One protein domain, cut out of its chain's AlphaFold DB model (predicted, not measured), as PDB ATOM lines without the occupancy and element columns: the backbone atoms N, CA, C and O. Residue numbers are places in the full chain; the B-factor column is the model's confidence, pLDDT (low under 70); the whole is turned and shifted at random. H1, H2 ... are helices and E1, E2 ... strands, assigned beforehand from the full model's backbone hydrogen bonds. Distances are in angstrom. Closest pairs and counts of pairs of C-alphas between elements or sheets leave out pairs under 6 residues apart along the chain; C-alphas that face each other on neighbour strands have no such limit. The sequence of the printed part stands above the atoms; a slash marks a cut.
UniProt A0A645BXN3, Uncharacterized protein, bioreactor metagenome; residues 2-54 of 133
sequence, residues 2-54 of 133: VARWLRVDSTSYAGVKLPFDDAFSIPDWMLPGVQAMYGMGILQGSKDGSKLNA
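What this domain is: This is residues 2 to 54 of the 133 residues of an uncharacterized protein of bioreactor metagenome (UniProt A0A645BXN3). Picture an elongated domain with its longest helix, H3, near the middle and set across the long axis, two short helices, H1 and H2, towards one end, and a small hairpin of two strands, E1 and E2, making the other end. A long stretch with no named element, residues 14 to 30, loops from H2 towards the hairpin and back to H3. The printed part has 53 residues, with three named helices and two named strands in the order H1, H2, H3, E1, E2; the sheet has the order E1 - E2 and is antiparallel. The class is mixed, helices and strands, with under half of the residues, 23 of 53, in named elements. The whole is compact, with a radius of gyration of the C-alphas of 11.0 A, and the C-alphas span 34 by 19 by 16 A.

Where its parts are: Start at C-alpha 2, at (-14.763, -2.544, -3.347), where H1, residues 2 to 5, begins. Go on to H2, residues 10 to 13. Find C-alpha 31 at (-22.434, 9.114, -2.720); from there H3, residues 31 to 39, runs 11.9 A to C-alpha 39 at (-11.377, 9.542, 1.763). Next comes E1, residues 46 to 48, 6.6 A long. Last is E2, residues 51 to 53, 6.3 A long, which ends at C-alpha 53 at (-13.866, 13.725, -12.711).

How they stand to each other: Begin with H3, whose centre is nearest to the mean of the C-alphas, at 3.5 A. H1 and H3 only just touch, with 3 pairs of C-alphas within 8 A; the closest C-alphas are those of Ala 3 and Gly 33, 6.2 A apart. H2 and H3 touch, and their closest C-alphas are those of Tyr 13 and Ala 36, 5.1 A apart. H1 and H2 are apart, but only just, at 8.3 A. Look then at the hairpin of E1 and E2, antiparallel with 146 degrees between their directions: N 46 and O 53, at 2.8 A, and N 48 and O 51, at 2.9 A, are within hydrogen-bond range. H3 and E2 are apart. In H3 every O i to N i+4 pair is within hydrogen-bond range, while H1 and H2 are too short for such a pair.

The domain as a whole: The two C-alphas farthest apart are those of Arg 7 and Gly 49, 34.2 A. The printed part has no cut. The link from H2 to H3, 17 residues, is long; those from H1 to H2 and from E1 to E2 are tight. The mean pLDDT of the printed part is 93.5, and no printed residue is under 70.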
ATOM      1  N   VAL A   2     -15.872  -2.662  -4.317       87.31
ATOM      2  CA  VAL A   2     -14.763  -2.544  -3.347       87.31
ATOM      3  C   VAL A   2     -15.177  -2.033  -1.959       87.31
ATOM      4  O   VAL A   2     -14.848  -2.671  -0.970       87.31
ATOM      5  N   ALA A   3     -15.983  -0.969  -1.857       87.88
ATOM      6  CA  ALA A   3     -16.450  -0.476  -0.550       87.88
ATOM      7  C   ALA A   3     -17.185  -1.548   0.283       87.88
ATOM      8  O   ALA A   3     -17.003  -1.640   1.494       87.88
ATOM      9  N   ARG A   4     -17.978  -2.405  -0.378       87.25
ATOM     10  CA  ARG A   4     -18.669  -3.530   0.276       87.25
ATOM     11  C   ARG A   4     -17.701  -4.645   0.659       87.25
ATOM     12  O   ARG A   4     -17.852  -5.221   1.728       87.25
ATOM     13  N   TRP A   5     -16.726  -4.934  -0.203       87.19
ATOM     14  CA  TRP A   5     -15.672  -5.915   0.064       87.19
ATOM     15  C   TRP A   5     -14.896  -5.579   1.338       87.19
ATOM     16  O   TRP A   5     -14.751  -6.417   2.219       87.19
ATOM     17  N   LEU A   6     -14.499  -4.316   1.469       90.56
ATOM     18  CA  LEU A   6     -13.767  -3.797   2.621       90.56
ATOM     19  C   LEU A   6     -14.630  -3.608   3.878       90.56
ATOM     20  O   LEU A   6     -14.107  -3.182   4.902       90.56
ATOM     21  N   ARG A   7     -15.938  -3.902   3.812       90.62
ATOM     22  CA  ARG A   7     -16.903  -3.679   4.904       90.62
ATOM     23  C   ARG A   7     -16.815  -2.262   5.486       90.62
ATOM     24  O   ARG A   7     -16.892  -2.080   6.696       90.62
ATOM     25  N   VAL A   8     -16.633  -1.267   4.616       89.44
ATOM     26  CA  VAL A   8     -16.455   0.123   5.044       89.44
ATOM     27  C   VAL A   8     -17.733   0.641   5.683       89.44
ATOM     28  O   VAL A   8     -18.802   0.586   5.072       89.44
ATOM     29  N   ASP A   9     -17.602   1.204   6.881       91.69
ATOM     30  CA  ASP A   9     -18.626   2.069   7.445       91.69
ATOM     31  C   ASP A   9     -18.597   3.417   6.713       91.69
ATOM     32  O   ASP A   9     -17.753   4.278   6.960       91.69
ATOM     33  N   SER A  10     -19.518   3.597   5.768       84.12
ATOM     34  CA  SER A  10     -19.588   4.821   4.970       84.12
ATOM     35  C   SER A  10     -20.009   6.049   5.780       84.12
ATOM     36  O   SER A  10     -19.796   7.167   5.319       84.12
ATOM     37  N   THR A  11     -20.589   5.877   6.977       88.75
ATOM     38  CA  THR A  11     -21.007   7.014   7.815       88.75
ATOM     39  C   THR A  11     -19.807   7.798   8.344       88.75
ATOM     40  O   THR A  11     -19.850   9.027   8.392       88.75
ATOM     41  N   SER A  12     -18.688   7.108   8.581       93.00
ATOM     42  CA  SER A  12     -17.399   7.699   8.957       93.00
ATOM     43  C   SER A  12     -16.828   8.674   7.909       93.00
ATOM     44  O   SER A  12     -15.928   9.454   8.216       93.00
ATOM     45  N   TYR A  13     -17.363   8.678   6.682       94.44
ATOM     46  CA  TYR A  13     -16.886   9.505   5.567       94.44
ATOM     47  C   TYR A  13     -17.907  10.542   5.075       94.44
ATOM     48  O   TYR A  13     -17.649  11.221   4.082       94.44
ATOM     49  N   ALA A  14     -19.040  10.724   5.762       89.56
ATOM     50  CA  ALA A  14     -20.119  11.610   5.309       89.56
ATOM     51  C   ALA A  14     -19.684  13.080   5.094       89.56
ATOM     52  O   ALA A  14     -20.245  13.780   4.253       89.56
ATOM     53  N   GLY A  15     -18.665  13.546   5.824       90.44
ATOM     54  CA  GLY A  15     -18.114  14.903   5.704       90.44
ATOM     55  C   GLY A  15     -17.059  15.087   4.605       90.44
ATOM     56  O   GLY A  15     -16.574  16.203   4.407       90.44
ATOM     57  N   VAL A  16     -16.672  14.021   3.898       96.25
ATOM     58  CA  VAL A  16     -15.641  14.095   2.859       96.25
ATOM     59  C   VAL A  16     -16.165  14.894   1.669       96.25
ATOM     60  O   VAL A  16     -17.119  14.495   0.995       96.25
ATOM     61  N   LYS A  17     -15.512  16.025   1.388       95.81
ATOM     62  CA  LYS A  17     -15.780  16.832   0.196       95.81
ATOM     63  C   LYS A  17     -15.105  16.194  -1.010       95.81
ATOM     64  O   LYS A  17     -13.889  16.021  -1.027       95.81
ATOM     65  N   LEU A  18     -15.904  15.868  -2.019       97.06
ATOM     66  CA  LEU A  18     -15.411  15.340  -3.282       97.06
ATOM     67  C   LEU A  18     -14.945  16.504  -4.172       97.06
ATOM     68  O   LEU A  18     -15.754  17.387  -4.453       97.06
ATOM     69  N   PRO A  19     -13.687  16.526  -4.643       96.88
ATOM     70  CA  PRO A  19     -13.162  17.606  -5.482       96.88
ATOM     71  C   PRO A  19     -13.535  17.436  -6.963       96.88
ATOM     72  O   PRO A  19     -12.857  17.980  -7.829       96.88
ATOM     73  N   PHE A  20     -14.532  16.602  -7.267       97.38
ATOM     74  CA  PHE A  20     -14.835  16.206  -8.634       97.38
ATOM     75  C   PHE A  20     -15.748  17.224  -9.313       97.38
ATOM     76  O   PHE A  20     -16.802  17.562  -8.777       97.38
ATOM     77  N   ASP A  21     -15.378  17.659 -10.515       97.19
ATOM     78  CA  ASP A  21     -16.190  18.546 -11.350       97.19
ATOM     79  C   ASP A  21     -17.575  17.945 -11.636       97.19
ATOM     80  O   ASP A  21     -18.563  18.668 -11.703       97.19
ATOM     81  N   ASP A  22     -17.664  16.619 -11.759       96.06
ATOM     82  CA  ASP A  22     -18.897  15.868 -11.996       96.06
ATOM     83  C   ASP A  22     -19.561  15.344 -10.708       96.06
ATOM     84  O   ASP A  22     -20.453  14.495 -10.785       96.06
ATOM     85  N   ALA A  23     -19.183  15.846  -9.524       95.62
ATOM     86  CA  ALA A  23     -19.720  15.371  -8.242       95.62
ATOM     87  C   ALA A  23     -21.253  15.467  -8.153       95.62
ATOM     88  O   ALA A  23     -21.888  14.612  -7.541       95.62
ATOM     89  N   PHE A  24     -21.854  16.462  -8.812       94.62
ATOM     90  CA  PHE A  24     -23.308  16.645  -8.882       94.62
ATOM     91  C   PHE A  24     -24.040  15.522  -9.641       94.62
ATOM     92  O   PHE A  24     -25.255  15.396  -9.528       94.62
ATOM     93  N   SER A  25     -23.322  14.724 -10.438       95.00
ATOM     94  CA  SER A  25     -23.884  13.605 -11.209       95.00
ATOM     95  C   SER A  25     -23.873  12.275 -10.446       95.00
ATOM     96  O   SER A  25     -24.365  11.265 -10.956       95.00
ATOM     97  N   ILE A  26     -23.300  12.255  -9.238       95.44
ATOM     98  CA  ILE A  26     -23.206  11.060  -8.402       95.44
ATOM     99  C   ILE A  26     -24.578  10.799  -7.761       95.44
ATOM    100  O   ILE A  26     -25.050  11.641  -7.002       95.44
ATOM    101  N   PRO A  27     -25.216   9.638  -8.005       95.38
ATOM    102  CA  PRO A  27     -26.492   9.315  -7.371       95.38
ATOM    103  C   PRO A  27     -26.376   9.219  -5.843       95.38
ATOM    104  O   PRO A  27     -25.400   8.657  -5.339       95.38
ATOM    105  N   ASP A  28     -27.411   9.646  -5.113       94.31
ATOM    106  CA  ASP A  28     -27.423   9.678  -3.638       94.31
ATOM    107  C   ASP A  28     -27.049   8.337  -2.995       94.31
ATOM    108  O   ASP A  28     -26.270   8.279  -2.048       94.31
ATOM    109  N   TRP A  29     -27.547   7.227  -3.544       92.75
ATOM    110  CA  TRP A  29     -27.253   5.886  -3.028       92.75
ATOM    111  C   TRP A  29     -25.776   5.481  -3.192       92.75
ATOM    112  O   TRP A  29     -25.303   4.570  -2.512       92.75
ATOM    113  N   MET A  30     -25.049   6.123  -4.111       93.25
ATOM    114  CA  MET A  30     -23.639   5.868  -4.388       93.25
ATOM    115  C   MET A  30     -22.723   6.820  -3.614       93.25
ATOM    116  O   MET A  30     -21.600   6.437  -3.275       93.25
ATOM    117  N   LEU A  31     -23.205   8.030  -3.318       94.00
ATOM    118  CA  LEU A  31     -22.434   9.114  -2.720       94.00
ATOM    119  C   LEU A  31     -21.642   8.688  -1.466       94.00
ATOM    120  O   LEU A  31     -20.427   8.901  -1.477       94.00
ATOM    121  N   PRO A  32     -22.220   7.990  -0.460       94.50
ATOM    122  CA  PRO A  32     -21.456   7.554   0.713       94.50
ATOM    123  C   PRO A  32     -20.294   6.619   0.355       94.50
ATOM    124  O   PRO A  32     -19.219   6.676   0.946       94.50
ATOM    125  N   GLY A  33     -20.488   5.765  -0.654       94.19
ATOM    126  CA  GLY A  33     -19.449   4.870  -1.152       94.19
ATOM    127  C   GLY A  33     -18.328   5.620  -1.871       94.19
ATOM    128  O   GLY A  33     -17.161   5.291  -1.672       94.19
ATOM    129  N   VAL A  34     -18.653   6.633  -2.680       95.31
ATOM    130  CA  VAL A  34     -17.639   7.455  -3.366       95.31
ATOM    131  C   VAL A  34     -16.851   8.287  -2.360       95.31
ATOM    132  O   VAL A  34     -15.625   8.306  -2.431       95.31
ATOM    133  N   GLN A  35     -17.530   8.908  -1.392       96.44
ATOM    134  CA  GLN A  35     -16.900   9.645  -0.295       96.44
ATOM    135  C   GLN A  35     -15.929   8.771   0.491       96.44
ATOM    136  O   GLN A  35     -14.790   9.174   0.714       96.44
ATOM    137  N   ALA A  36     -16.342   7.554   0.844       96.56
ATOM    138  CA  ALA A  36     -15.482   6.621   1.551       96.56
ATOM    139  C   ALA A  36     -14.261   6.204   0.724       96.56
ATOM    140  O   ALA A  36     -13.128   6.314   1.183       96.56
ATOM    141  N   MET A  37     -14.463   5.784  -0.528       95.88
ATOM    142  CA  MET A  37     -13.351   5.366  -1.390       95.88
ATOM    143  C   MET A  37     -12.385   6.511  -1.701       95.88
ATOM    144  O   MET A  37     -11.184   6.266  -1.803       95.88
ATOM    145  N   TYR A  38     -12.883   7.741  -1.829       96.88
ATOM    146  CA  TYR A  38     -12.036   8.921  -1.981       96.88
ATOM    147  C   TYR A  38     -11.289   9.261  -0.689       96.88
ATOM    148  O   TYR A  38     -10.072   9.428  -0.717       96.88
ATOM    149  N   GLY A  39     -11.979   9.278   0.454       95.94
ATOM    150  CA  GLY A  39     -11.377   9.542   1.763       95.94
ATOM    151  C   GLY A  39     -10.306   8.521   2.163       95.94
ATOM    152  O   GLY A  39      -9.357   8.868   2.855       95.94
ATOM    153  N   MET A  40     -10.412   7.281   1.679       94.62
ATOM    154  CA  MET A  40      -9.397   6.233   1.843       94.62
ATOM    155  C   MET A  40      -8.250   6.312   0.819       94.62
ATOM    156  O   MET A  40      -7.339   5.491   0.861       94.62
ATOM    157  N   GLY A  41      -8.300   7.234  -0.148       94.62
ATOM    158  CA  GLY A  41      -7.309   7.347  -1.225       94.62
ATOM    159  C   GLY A  41      -7.392   6.251  -2.301       94.62
ATOM    160  O   GLY A  41      -6.545   6.205  -3.199       94.62
ATOM    161  N   ILE A  42      -8.414   5.389  -2.248       95.44
ATOM    162  CA  ILE A  42      -8.633   4.276  -3.185       95.44
ATOM    163  C   ILE A  42      -9.130   4.808  -4.534       95.44
ATOM    164  O   ILE A  42      -8.594   4.453  -5.586       95.44
ATOM    165  N   LEU A  43     -10.134   5.686  -4.511       95.38
ATOM    166  CA  LEU A  43     -10.645   6.387  -5.686       95.38
ATOM    167  C   LEU A  43     -10.057   7.795  -5.705       95.38
ATOM    168  O   LEU A  43     -10.190   8.522  -4.736       95.38
ATOM    169  N   GLN A  44      -9.423   8.196  -6.805       94.44
ATOM    170  CA  GLN A  44      -8.792   9.524  -6.911       94.44
ATOM    171  C   GLN A  44      -9.329  10.357  -8.083       94.44
ATOM    172  O   GLN A  44      -8.907  11.492  -8.277       94.44
ATOM    173  N   GLY A  45     -10.283   9.810  -8.842       93.56
ATOM    174  CA  GLY A  45     -10.772  10.406 -10.078       93.56
ATOM    175  C   GLY A  45      -9.757  10.326 -11.218       93.56
ATOM    176  O   GLY A  45      -8.688   9.727 -11.104       93.56
ATOM    177  N   SER A  46     -10.128  10.928 -12.338       92.62
ATOM    178  CA  SER A  46      -9.344  10.971 -13.567       92.62
ATOM    179  C   SER A  46      -9.290  12.409 -14.075       92.62
ATOM    180  O   SER A  46     -10.313  13.100 -14.126       92.62
ATOM    181  N   LYS A  47      -8.084  12.880 -14.410       93.00
ATOM    182  CA  LYS A  47      -7.887  14.225 -14.957       93.00
ATOM    183  C   LYS A  47      -8.175  14.246 -16.451       93.00
ATOM    184  O   LYS A  47      -7.781  13.334 -17.174       93.00
ATOM    185  N   ASP A  48      -8.832  15.305 -16.892       88.31
ATOM    186  CA  ASP A  48      -9.094  15.620 -18.290       88.31
ATOM    187  C   ASP A  48      -8.900  17.126 -18.488       88.31
ATOM    188  O   ASP A  48      -9.731  17.947 -18.084       88.31
ATOM    189  N   GLY A  49      -7.717  17.498 -18.984       90.69
ATOM    190  CA  GLY A  49      -7.237  18.876 -18.936       90.69
ATOM    191  C   GLY A  49      -7.147  19.391 -17.494       90.69
ATOM    192  O   GLY A  49      -6.446  18.815 -16.659       90.69
ATOM    193  N   SER A  50      -7.857  20.482 -17.199       92.81
ATOM    194  CA  SER A  50      -7.946  21.062 -15.853       92.81
ATOM    195  C   SER A  50      -9.008  20.415 -14.959       92.81
ATOM    196  O   SER A  50      -9.011  20.685 -13.760       92.81
ATOM    197  N   LYS A  51      -9.894  19.576 -15.513       95.12
ATOM    198  CA  LYS A  51     -11.022  18.985 -14.784       95.12
ATOM    199  C   LYS A  51     -10.631  17.668 -14.130       95.12
ATOM    200  O   LYS A  51      -9.955  16.843 -14.748       95.12
ATOM    201  N   LEU A  52     -11.098  17.437 -12.910       96.38
ATOM    202  CA  LEU A  52     -10.966  16.177 -12.190       96.38
ATOM    203  C   LEU A  52     -12.348  15.538 -12.062       96.38
ATOM    204  O   LEU A  52     -13.222  16.078 -11.401       96.38
ATOM    205  N   ASN A  53     -12.551  14.370 -12.668       96.81
ATOM    206  CA  ASN A  53     -13.866  13.725 -12.711       96.81
ATOM    207  C   ASN A  53     -13.837  12.353 -12.029       96.81
ATOM    208  O   ASN A  53     -12.870  11.599 -12.181       96.81
ATOM    209  N   ALA A  54     -14.910  12.001 -11.323       95.62
ATOM    210  CA  ALA A  54     -15.113  10.674 -10.749       95.62
ATOM    211  C   ALA A  54     -15.587   9.657 -11.792       95.62
ATOM    212  O   ALA A  54     -15.241   8.482 -11.689       95.62
TER     213      ALA A  54